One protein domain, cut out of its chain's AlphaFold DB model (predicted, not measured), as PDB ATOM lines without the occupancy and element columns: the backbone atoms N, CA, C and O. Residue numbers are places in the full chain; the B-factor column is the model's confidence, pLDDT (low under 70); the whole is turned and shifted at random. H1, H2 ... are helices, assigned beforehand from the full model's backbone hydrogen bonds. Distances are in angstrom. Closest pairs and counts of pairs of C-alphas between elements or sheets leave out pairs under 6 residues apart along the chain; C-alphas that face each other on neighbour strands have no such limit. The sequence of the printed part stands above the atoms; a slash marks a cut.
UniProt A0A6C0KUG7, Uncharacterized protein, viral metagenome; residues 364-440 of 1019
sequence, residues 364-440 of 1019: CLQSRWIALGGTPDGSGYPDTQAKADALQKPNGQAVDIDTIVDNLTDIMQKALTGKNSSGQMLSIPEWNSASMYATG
ATOM      1  N   CYS A 364     154.338  80.586 105.842       90.00
ATOM      2  CA  CYS A 364     155.040  80.031 104.687       90.00
ATOM      3  C   CYS A 364     155.566  78.625 104.987       90.00
ATOM      4  O   CYS A 364     155.233  77.671 104.281       90.00
ATOM      5  N   LEU A 365     156.350  78.484 106.059       92.62
ATOM      6  CA  LEU A 365     156.986  77.216 106.416       92.62
ATOM      7  C   LEU A 365     155.945  76.149 106.777       92.62
ATOM      8  O   LEU A 365     156.080  74.997 106.371       92.62
ATOM      9  N   GLN A 366     154.873  76.541 107.471       93.00
ATOM     10  CA  GLN A 366     153.745  75.663 107.791       93.00
ATOM     11  C   GLN A 366     153.029  75.166 106.531       93.00
ATOM     12  O   GLN A 366     152.740  73.976 106.420       93.00
ATOM     13  N   SER A 367     152.787  76.051 105.556       86.06
ATOM     14  CA  SER A 367     152.153  75.657 104.293       86.06
ATOM     15  C   SER A 367     152.990  74.629 103.525       86.06
ATOM     16  O   SER A 367     152.446  73.629 103.058       86.06
ATOM     17  N   ARG A 368     154.318  74.820 103.456       87.94
ATOM     18  CA  ARG A 368     155.238  73.883 102.790       87.94
ATOM     19  C   ARG A 368     155.338  72.556 103.543       87.94
ATOM     20  O   ARG A 368     155.331  71.509 102.911       87.94
ATOM     21  N   TRP A 369     155.346  72.583 104.875       90.88
ATOM     22  CA  TRP A 369     155.324  71.375 105.704       90.88
ATOM     23  C   TRP A 369     154.101  70.494 105.421       90.88
ATOM     24  O   TRP A 369     154.242  69.301 105.155       90.88
ATOM     25  N   ILE A 370     152.905  71.092 105.442       83.50
ATOM     26  CA  ILE A 370     151.644  70.374 105.215       83.50
ATOM     27  C   ILE A 370     151.567  69.857 103.775       83.50
ATOM     28  O   ILE A 370     151.161  68.718 103.553       83.50
ATOM     29  N   ALA A 371     152.001  70.656 102.795       78.31
ATOM     30  CA  ALA A 371     152.004  70.258 101.387       78.31
ATOM     31  C   ALA A 371     152.860  69.007 101.110       78.31
ATOM     32  O   ALA A 371     152.555  68.255 100.187       78.31
ATOM     33  N   LEU A 372     153.894  68.761 101.921       80.00
ATOM     34  CA  LEU A 372     154.770  67.592 101.814       80.00
ATOM     35  C   LEU A 372     154.288  66.380 102.638       80.00
ATOM     36  O   LEU A 372     154.997  65.380 102.723       80.00
ATOM     37  N   GLY A 373     153.094  66.449 103.237       74.38
ATOM     38  CA  GLY A 373     152.491  65.348 103.998       74.38
ATOM     39  C   GLY A 373     152.809  65.342 105.495       74.38
ATOM     40  O   GLY A 373     152.458  64.387 106.188       74.38
ATOM     41  N   GLY A 374     153.451  66.392 106.012       82.25
ATOM     42  CA  GLY A 374     153.660  66.562 107.445       82.25
ATOM     43  C   GLY A 374     152.377  66.990 108.162       82.25
ATOM     44  O   GLY A 374     151.505  67.640 107.582       82.25
ATOM     45  N   THR A 375     152.267  66.667 109.449       84.56
ATOM     46  CA  THR A 375     151.121  67.066 110.283       84.56
ATOM     47  C   THR A 375     151.539  68.119 111.317       84.56
ATOM     48  O   THR A 375     152.727  68.220 111.641       84.56
ATOM     49  N   PRO A 376     150.585  68.891 111.868       91.06
ATOM     50  CA  PRO A 376     150.842  69.767 113.012       91.06
ATOM     51  C   PRO A 376     151.308  69.031 114.281       91.06
ATOM     52  O   PRO A 376     151.922  69.652 115.144       91.06
ATOM     53  N   ASP A 377     151.042  67.724 114.388       87.44
ATOM     54  CA  ASP A 377     151.443  66.885 115.526       87.44
ATOM     55  C   ASP A 377     152.923  66.462 115.462       87.44
ATOM     56  O   ASP A 377     153.497  66.014 116.460       87.44
ATOM     57  N   GLY A 378     153.567  66.610 114.299       91.81
ATOM     58  CA  GLY A 378     154.994  66.367 114.127       91.81
ATOM     59  C   GLY A 378     155.840  67.321 114.970       91.81
ATOM     60  O   GLY A 378     155.666  68.539 114.937       91.81
ATOM     61  N   SER A 379     156.820  66.789 115.702       94.56
ATOM     62  CA  SER A 379     157.675  67.614 116.572       94.56
ATOM     63  C   SER A 379     158.493  68.675 115.820       94.56
ATOM     64  O   SER A 379     158.873  69.686 116.419       94.56
ATOM     65  N   GLY A 380     158.723  68.484 114.515       93.81
ATOM     66  CA  GLY A 380     159.385  69.448 113.637       93.81
ATOM     67  C   GLY A 380     158.479  70.531 113.046       93.81
ATOM     68  O   GLY A 380     159.002  71.464 112.436       93.81
ATOM     69  N   TYR A 381     157.156  70.453 113.239       96.06
ATOM     70  CA  TYR A 381     156.212  71.429 112.694       96.06
ATOM     71  C   TYR A 381     156.568  72.855 113.159       96.06
ATOM     72  O   TYR A 381     156.711  73.077 114.368       96.06
ATOM     73  N   PRO A 382     156.730  73.836 112.247       95.69
ATOM     74  CA  PRO A 382     157.180  75.181 112.592       95.69
ATOM     75  C   PRO A 382     156.035  75.995 113.214       95.69
ATOM     76  O   PRO A 382     155.407  76.828 112.573       95.69
ATOM     77  N   ASP A 383     155.754  75.749 114.488       93.31
ATOM     78  CA  ASP A 383     154.799  76.486 115.332       93.31
ATOM     79  C   ASP A 383     155.465  77.578 116.188       93.31
ATOM     80  O   ASP A 383     154.797  78.407 116.805       93.31
ATOM     81  N   THR A 384     156.796  77.598 116.217       92.38
ATOM     82  CA  THR A 384     157.623  78.513 117.008       92.38
ATOM     83  C   THR A 384     158.786  79.033 116.172       92.38
ATOM     84  O   THR A 384     159.266  78.358 115.260       92.38
ATOM     85  N   GLN A 385     159.302  80.217 116.521       89.31
ATOM     86  CA  GLN A 385     160.439  80.821 115.815       89.31
ATOM     87  C   GLN A 385     161.692  79.932 115.849       89.31
ATOM     88  O   GLN A 385     162.415  79.863 114.864       89.31
ATOM     89  N   ALA A 386     161.928  79.209 116.949       91.50
ATOM     90  CA  ALA A 386     163.069  78.303 117.070       91.50
ATOM     91  C   ALA A 386     162.990  77.127 116.080       91.50
ATOM     92  O   ALA A 386     163.984  76.801 115.435       91.50
ATOM     93  N   LYS A 387     161.807  76.519 115.916       93.44
ATOM     94  CA  LYS A 387     161.595  75.454 114.924       93.44
ATOM     95  C   LYS A 387     161.621  75.998 113.496       93.44
ATOM     96  O   LYS A 387     162.206  75.370 112.623       93.44
ATOM     97  N   ALA A 388     161.065  77.190 113.270       92.25
ATOM     98  CA  ALA A 388     161.187  77.884 111.991       92.25
ATOM     99  C   ALA A 388     162.661  78.109 111.617       92.25
ATOM    100  O   ALA A 388     163.070  77.747 110.518       92.25
ATOM    101  N   ASP A 389     163.474  78.621 112.547       91.69
ATOM    102  CA  ASP A 389     164.915  78.820 112.364       91.69
ATOM    103  C   ASP A 389     165.674  77.507 112.148       91.69
ATOM    104  O   ASP A 389     166.592  77.482 111.334       91.69
ATOM    105  N   ALA A 390     165.270  76.401 112.778       91.31
ATOM    106  CA  ALA A 390     165.862  75.090 112.508       91.31
ATOM    107  C   ALA A 390     165.661  74.634 111.049       91.31
ATOM    108  O   ALA A 390     166.543  73.983 110.493       91.31
ATOM    109  N   LEU A 391     164.538  75.006 110.421       92.88
ATOM    110  CA  LEU A 391     164.258  74.706 109.013       92.88
ATOM    111  C   LEU A 391     164.988  75.654 108.055       92.88
ATOM    112  O   LEU A 391     165.597  75.207 107.089       92.88
ATOM    113  N   GLN A 392     164.927  76.963 108.313       94.06
ATOM    114  CA  GLN A 392     165.427  77.990 107.386       94.06
ATOM    115  C   GLN A 392     166.884  78.416 107.629       94.06
ATOM    116  O   GLN A 392     167.445  79.163 106.825       94.06
ATOM    117  N   LYS A 393     167.490  77.990 108.745       93.25
ATOM    118  CA  LYS A 393     168.900  78.210 109.098       93.25
ATOM    119  C   LYS A 393     169.563  76.916 109.603       93.25
ATOM    120  O   LYS A 393     170.067  76.902 110.733       93.25
ATOM    121  N   PRO A 394     169.584  75.823 108.818       85.69
ATOM    122  CA  PRO A 394     170.270  74.607 109.234       85.69
ATOM    123  C   PRO A 394     171.737  74.933 109.546       85.69
ATOM    124  O   PRO A 394     172.434  75.575 108.760       85.69
ATOM    125  N   ASN A 395     172.197  74.559 110.743       84.25
ATOM    126  CA  ASN A 395     173.538  74.876 111.257       84.25
ATOM    127  C   ASN A 395     173.883  76.384 111.286       84.25
ATOM    128  O   ASN A 395     175.052  76.760 111.229       84.25
ATOM    129  N   GLY A 396     172.874  77.259 111.365       84.31
ATOM    130  CA  GLY A 396     173.045  78.714 111.384       84.31
ATOM    131  C   GLY A 396     173.222  79.364 110.006       84.31
ATOM    132  O   GLY A 396     173.368  80.584 109.940       84.31
ATOM    133  N   GLN A 397     173.187  78.598 108.911       89.25
ATOM    134  CA  GLN A 397     173.284  79.131 107.548       89.25
ATOM    135  C   GLN A 397     171.899  79.349 106.950       89.25
ATOM    136  O   GLN A 397     171.146  78.398 106.787       89.25
ATOM    137  N   ALA A 398     171.571  80.595 106.605       92.81
ATOM    138  CA  ALA A 398     170.312  80.924 105.942       92.81
ATOM    139  C   ALA A 398     170.210  80.240 104.570       92.81
ATOM    140  O   ALA A 398     171.106  80.392 103.739       92.81
ATOM    141  N   VAL A 399     169.108  79.529 104.335       92.12
ATOM    142  CA  VAL A 399     168.822  78.833 103.072       92.12
ATOM    143  C   VAL A 399     167.561  79.386 102.408       92.12
ATOM    144  O   VAL A 399     166.703  79.980 103.071       92.12
ATOM    145  N   ASP A 400     167.472  79.227 101.089       90.00
ATOM    146  CA  ASP A 400     166.281  79.571 100.313       90.00
ATOM    147  C   ASP A 400     165.158  78.531 100.469       90.00
ATOM    148  O   ASP A 400     165.353  77.435 100.998       90.00
ATOM    149  N   ILE A 401     163.959  78.890 100.006       88.81
ATOM    150  CA  ILE A 401     162.758  78.064 100.155       88.81
ATOM    151  C   ILE A 401     162.843  76.720  99.417       88.81
ATOM    152  O   ILE A 401     162.292  75.737  99.908       88.81
ATOM    153  N   ASP A 402     163.559  76.643  98.292       85.81
ATOM    154  CA  ASP A 402     163.691  75.400  97.524       85.81
ATOM    155  C   ASP A 402     164.550  74.398  98.291       85.81
ATOM    156  O   ASP A 402     164.188  73.231  98.416       85.81
ATOM    157  N   THR A 403     165.644  74.882  98.879       89.38
ATOM    158  CA  THR A 403     166.530  74.095  99.739       89.38
ATOM    159  C   THR A 403     165.789  73.587 100.979       89.38
ATOM    160  O   THR A 403     165.979  72.443 101.394       89.38
ATOM    161  N   ILE A 404     164.911  74.411 101.568       90.50
ATOM    162  CA  ILE A 404     164.055  73.992 102.692       90.50
ATOM    163  C   ILE A 404     163.133  72.847 102.255       90.50
ATOM    164  O   ILE A 404     163.064  71.829 102.943       90.50
ATOM    165  N   VAL A 405     162.448  72.989 101.115       88.38
ATOM    166  CA  VAL A 405     161.540  71.956 100.589       88.38
ATOM    167  C   VAL A 405     162.287  70.667 100.246       88.38
ATOM    168  O   VAL A 405     161.808  69.590 100.595       88.38
ATOM    169  N   ASP A 406     163.463  70.745  99.620       84.00
ATOM    170  CA  ASP A 406     164.263  69.568  99.261       84.00
ATOM    171  C   ASP A 406     164.702  68.789 100.519       84.00
ATOM    172  O   ASP A 406     164.553  67.566 100.578       84.00
ATOM    173  N   ASN A 407     165.145  69.491 101.569       88.00
ATOM    174  CA  ASN A 407     165.495  68.874 102.855       88.00
ATOM    175  C   ASN A 407     164.285  68.231 103.545       88.00
ATOM    176  O   ASN A 407     164.380  67.126 104.083       88.00
ATOM    177  N   LEU A 408     163.138  68.918 103.537       88.31
ATOM    178  CA  LEU A 408     161.903  68.387 104.106       88.31
ATOM    179  C   LEU A 408     161.425  67.154 103.338       88.31
ATOM    180  O   LEU A 408     161.023  66.183 103.966       88.31
ATOM    181  N   THR A 409     161.517  67.153 102.009       83.25
ATOM    182  CA  THR A 409     161.065  66.040 101.162       83.25
ATOM    183  C   THR A 409     161.752  64.724 101.539       83.25
ATOM    184  O   THR A 409     161.074  63.710 101.687       83.25
ATOM    185  N   ASP A 410     163.068  64.735 101.782       83.19
ATOM    186  CA  ASP A 410     163.810  63.545 102.232       83.19
ATOM    187  C   ASP A 410     163.320  63.038 103.603       83.19
ATOM    188  O   ASP A 410     163.135  61.835 103.806       83.19
ATOM    189  N   ILE A 411     163.048  63.944 104.547       87.12
ATOM    190  CA  ILE A 411     162.514  63.582 105.869       87.12
ATOM    191  C   ILE A 411     161.088  63.028 105.757       87.12
ATOM    192  O   ILE A 411     160.784  61.997 106.360       87.12
ATOM    193  N   MET A 412     160.226  63.677 104.971       83.19
ATOM    194  CA  MET A 412     158.840  63.255 104.760       83.19
ATOM    195  C   MET A 412     158.785  61.886 104.085       83.19
ATOM    196  O   MET A 412     158.038  61.013 104.519       83.19
ATOM    197  N   GLN A 413     159.644  61.637 103.094       76.12
ATOM    198  CA  GLN A 413     159.763  60.329 102.461       76.12
ATOM    199  C   GLN A 413     160.135  59.244 103.482       76.12
ATOM    200  O   GLN A 413     159.485  58.195 103.528       76.12
ATOM    201  N   LYS A 414     161.133  59.495 104.338       81.25
ATOM    202  CA  LYS A 414     161.528  58.560 105.405       81.25
ATOM    203  C   LYS A 414     160.392  58.293 106.384       81.25
ATOM    204  O   LYS A 414     160.147  57.137 106.725       81.25
ATOM    205  N   ALA A 415     159.692  59.339 106.811       79.50
ATOM    206  CA  ALA A 415     158.573  59.244 107.739       79.50
ATOM    207  C   ALA A 415     157.407  58.428 107.163       79.50
ATOM    208  O   ALA A 415     156.886  57.535 107.829       79.50
ATOM    209  N   LEU A 416     157.030  58.701 105.912       70.31
ATOM    210  CA  LEU A 416     155.858  58.097 105.283       70.31
ATOM    211  C   LEU A 416     156.108  56.660 104.813       70.31
ATOM    212  O   LEU A 416     155.201  55.833 104.855       70.31
ATOM    213  N   THR A 417     157.332  56.349 104.376       66.31
ATOM    214  CA  THR A 417     157.640  55.067 103.716       66.31
ATOM    215  C   THR A 417     158.510  54.122 104.543       66.31
ATOM    216  O   THR A 417     158.611  52.942 104.205       66.31
ATOM    217  N   GLY A 418     159.177  54.618 105.590       69.00
ATOM    218  CA  GLY A 418     160.177  53.854 106.338       69.00
ATOM    219  C   GLY A 418     161.438  53.538 105.531       69.00
ATOM    220  O   GLY A 418     162.167  52.612 105.884       69.00
ATOM    221  N   LYS A 419     161.699  54.271 104.438       70.06
ATOM    222  CA  LYS A 419     162.846  54.061 103.547       70.06
ATOM    223  C   LYS A 419     163.692  55.314 103.377       70.06
ATOM    224  O   LYS A 419     163.179  56.427 103.396       70.06
ATOM    225  N   ASN A 420     164.991  55.127 103.162       73.06
ATOM    226  CA  ASN A 420     165.888  56.211 102.765       73.06
ATOM    227  C   ASN A 420     165.777  56.537 101.259       73.06
ATOM    228  O   ASN A 420     165.120  55.824 100.497       73.06
ATOM    229  N   SER A 421     166.464  57.595 100.823       64.75
ATOM    230  CA  SER A 421     166.520  58.051  99.424       64.75
ATOM    231  C   SER A 421     167.095  57.021  98.436       64.75
ATOM    232  O   SER A 421     166.828  57.106  97.240       64.75
ATOM    233  N   SER A 422     167.814  56.006  98.927       57.97
ATOM    234  CA  SER A 422     168.315  54.862  98.148       57.97
ATOM    235  C   SER A 422     167.340  53.672  98.119       57.97
ATOM    236  O   SER A 422     167.684  52.604  97.614       57.97
ATOM    237  N   GLY A 423     166.144  53.812  98.704       51.41
ATOM    238  CA  GLY A 423     165.110  52.776  98.758       51.41
ATOM    239  C   GLY A 423     165.340  51.673  99.800       51.41
ATOM    240  O   GLY A 423     164.588  50.693  99.825       51.41
ATOM    241  N   GLN A 424     166.349  51.805 100.668       56.78
ATOM    242  CA  GLN A 424     166.629  50.844 101.740       56.78
ATOM    243  C   GLN A 424     165.725  51.102 102.948       56.78
ATOM    244  O   GLN A 424     165.487  52.255 103.307       56.78
ATOM    245  N   MET A 425     165.250  50.030 103.590       60.78
ATOM    246  CA  MET A 425     164.445  50.122 104.813       60.78
ATOM    247  C   MET A 425     165.273  50.682 105.972       60.78
ATOM    248  O   MET A 425     166.412  50.264 106.185       60.78
ATOM    249  N   LEU A 426     164.670  51.592 106.728       67.19
ATOM    250  CA  LEU A 426     165.208  52.129 107.971       67.19
ATOM    251  C   LEU A 426     165.008  51.137 109.122       67.19
ATOM    252  O   LEU A 426     164.082  50.320 109.107       67.19
ATOM    253  N   SER A 427     165.844  51.234 110.155       78.69
ATOM    254  CA  SER A 427     165.548  50.574 111.428       78.69
ATOM    255  C   SER A 427     164.311  51.201 112.090       78.69
ATOM    256  O   SER A 427     163.983  52.363 111.845       78.69
ATOM    257  N   ILE A 428     163.621  50.456 112.964       77.56
ATOM    258  CA  ILE A 428     162.445  50.974 113.692       77.56
ATOM    259  C   ILE A 428     162.760  52.268 114.462       77.56
ATOM    260  O   ILE A 428     161.979  53.207 114.342       77.56
ATOM    261  N   PRO A 429     163.898  52.402 115.173       85.50
ATOM    262  CA  PRO A 429     164.251  53.666 115.818       85.50
ATOM    263  C   PRO A 429     164.422  54.838 114.840       85.50
ATOM    264  O   PRO A 429     163.974  55.948 115.131       85.50
ATOM    265  N   GLU A 430     165.042  54.612 113.679       85.25
ATOM    266  CA  GLU A 430     165.250  55.650 112.659       85.25
ATOM    267  C   GLU A 430     163.931  56.065 112.000       85.25
ATOM    268  O   GLU A 430     163.666  57.258 111.844       85.25
ATOM    269  N   TRP A 431     163.076  55.095 111.666       82.12
ATOM    270  CA  TRP A 431     161.758  55.365 111.103       82.12
ATOM    271  C   TRP A 431     160.855  56.073 112.113       82.12
ATOM    272  O   TRP A 431     160.258  57.094 111.783       82.12
ATOM    273  N   ASN A 432     160.820  55.601 113.361       84.12
ATOM    274  CA  ASN A 432     160.087  56.259 114.436       84.12
ATOM    275  C   ASN A 432     160.553  57.703 114.627       84.12
ATOM    276  O   ASN A 432     159.729  58.597 114.758       84.12
ATOM    277  N   SER A 433     161.863  57.951 114.584       90.75
ATOM    278  CA  SER A 433     162.404  59.309 114.703       90.75
ATOM    279  C   SER A 433     161.919  60.215 113.567       90.75
ATOM    280  O   SER A 433     161.473  61.331 113.827       90.75
ATOM    281  N   ALA A 434     161.944  59.732 112.321       87.88
ATOM    282  CA  ALA A 434     161.430  60.480 111.173       87.88
ATOM    283  C   ALA A 434     159.908  60.704 111.262       87.88
ATOM    284  O   ALA A 434     159.438  61.819 111.048       87.88
ATOM    285  N   SER A 435     159.145  59.674 111.637       83.81
ATOM    286  CA  SER A 435     157.687  59.730 111.793       83.81
ATOM    287  C   SER A 435     157.270  60.690 112.911       83.81
ATOM    288  O   SER A 435     156.481  61.603 112.689       83.81
ATOM    289  N   MET A 436     157.883  60.600 114.091       90.12
ATOM    290  CA  MET A 436     157.631  61.527 115.200       90.12
ATOM    291  C   MET A 436     158.030  62.972 114.874       90.12
ATOM    292  O   MET A 436     157.427  63.916 115.390       90.12
ATOM    293  N   TYR A 437     159.041  63.173 114.027       94.25
ATOM    294  CA  TYR A 437     159.407  64.503 113.549       94.25
ATOM    295  C   TYR A 437     158.368  65.072 112.579       94.25
ATOM    296  O   TYR A 437     157.948  66.213 112.754       94.25
ATOM    297  N   ALA A 438     157.939  64.277 111.597       86.81
ATOM    298  CA  ALA A 438     157.113  64.713 110.474       86.81
ATOM    299  C   ALA A 438     155.599  64.692 110.749       86.81
ATOM    300  O   ALA A 438     154.886  65.635 110.408       86.81
ATOM    301  N   THR A 439     155.102  63.604 111.334       79.69
ATOM    302  CA  THR A 439     153.668  63.293 111.448       79.69
ATOM    303  C   THR A 439     153.196  63.130 112.892       79.69
ATOM    304  O   THR A 439     151.992  63.081 113.135       79.69
ATOM    305  N   GLY A 440     154.121  63.008 113.849       81.75
ATOM    306  CA  GLY A 440     153.799  62.752 115.257       81.75
ATOM    307  C   GLY A 440     153.260  61.340 115.519       81.75
ATOM    308  O   GLY A 440     152.817  61.058 116.631       81.75
TER     309      GLY A 440
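Overview. This is residues 364 to 440 of the 1019 residues of an uncharacterized protein of viral metagenome (UniProt A0A6C0KUG7). One long helix, H3, makes the base of this small helical domain; H4 folds back over its second half, and the short H2 stands crosswise near its beginning. H1 runs beside the first half of H3, and the long link of residues 372 to 384 passes from H1 through the space between the end of H4 and H2, two helices that stay apart. The printed part has 77 residues with four named helices, H1, H2, H3 and H4 in that order, and no named strand; the class is all helix, with 44 residues in the helices. The whole is compact, with a radius of gyration of the C-alphas of 12.0 A and spans of 31 by 24 by 21 A.

Along the chain. H3, residues 401 to 417, is the longest helix and measures 23.8 A from first to last C-alpha. It begins at C-alpha 401, at (162.758, 78.064, 100.155), and ends at C-alpha 417, at (157.640, 55.067, 103.716). H4, residues 428 to 438, is 15.1 A long and ends at C-alpha 438, at (157.113, 64.713, 110.474). H2, residues 385 to 392, is 10.2 A long. H1, residues 364 to 371, is 10.8 A long and begins at C-alpha 364, at (155.040, 80.031, 104.687).

Arrangement. H3 touches H4 with residues 411 to 416 alone; the closest C-alphas, those of Ala 415 and Ser 435, are 4.2 A apart. These two helices stand at a steep tilt of 46 degrees and run opposite ways. H3 only just touches H2, with 3 pairs of C-alphas within 8 A and with residues 401 to 404 alone; the closest C-alphas are those of Gln 392 and Ile 404, 6.3 A apart. The lines of H2 and H3 are about perpendicular, at 85 degrees. H1 and H3 are close but not clearly touching, with the C-alphas of Arg 368 and Val 405 the closest at 6.9 A. They run the same way at a shallow tilt of 32 degrees, only just short of steep. H1 is also close to H2 but not clearly touching it, the closest C-alphas being those of Leu 365 and Ala 388, 7.0 A apart. H1 and H4 are only just apart, at 8.4 A, and H2 and H4 are apart. In H1, H2, H3 and H4 every O i to N i+4 pair is within hydrogen-bond range.

Size, cuts and confidence. The two C-alphas farthest apart are those of Gln 385 and Gln 424, at 33.7 A. The printed part has no cut. The link from H1 to H2, with 13 residues, is long; those from H2 to H3 and from H3 to H4 are short. The mean pLDDT of the printed part is 84.2, and residues 417 to 418 and 421 to 426 of the model are under 70.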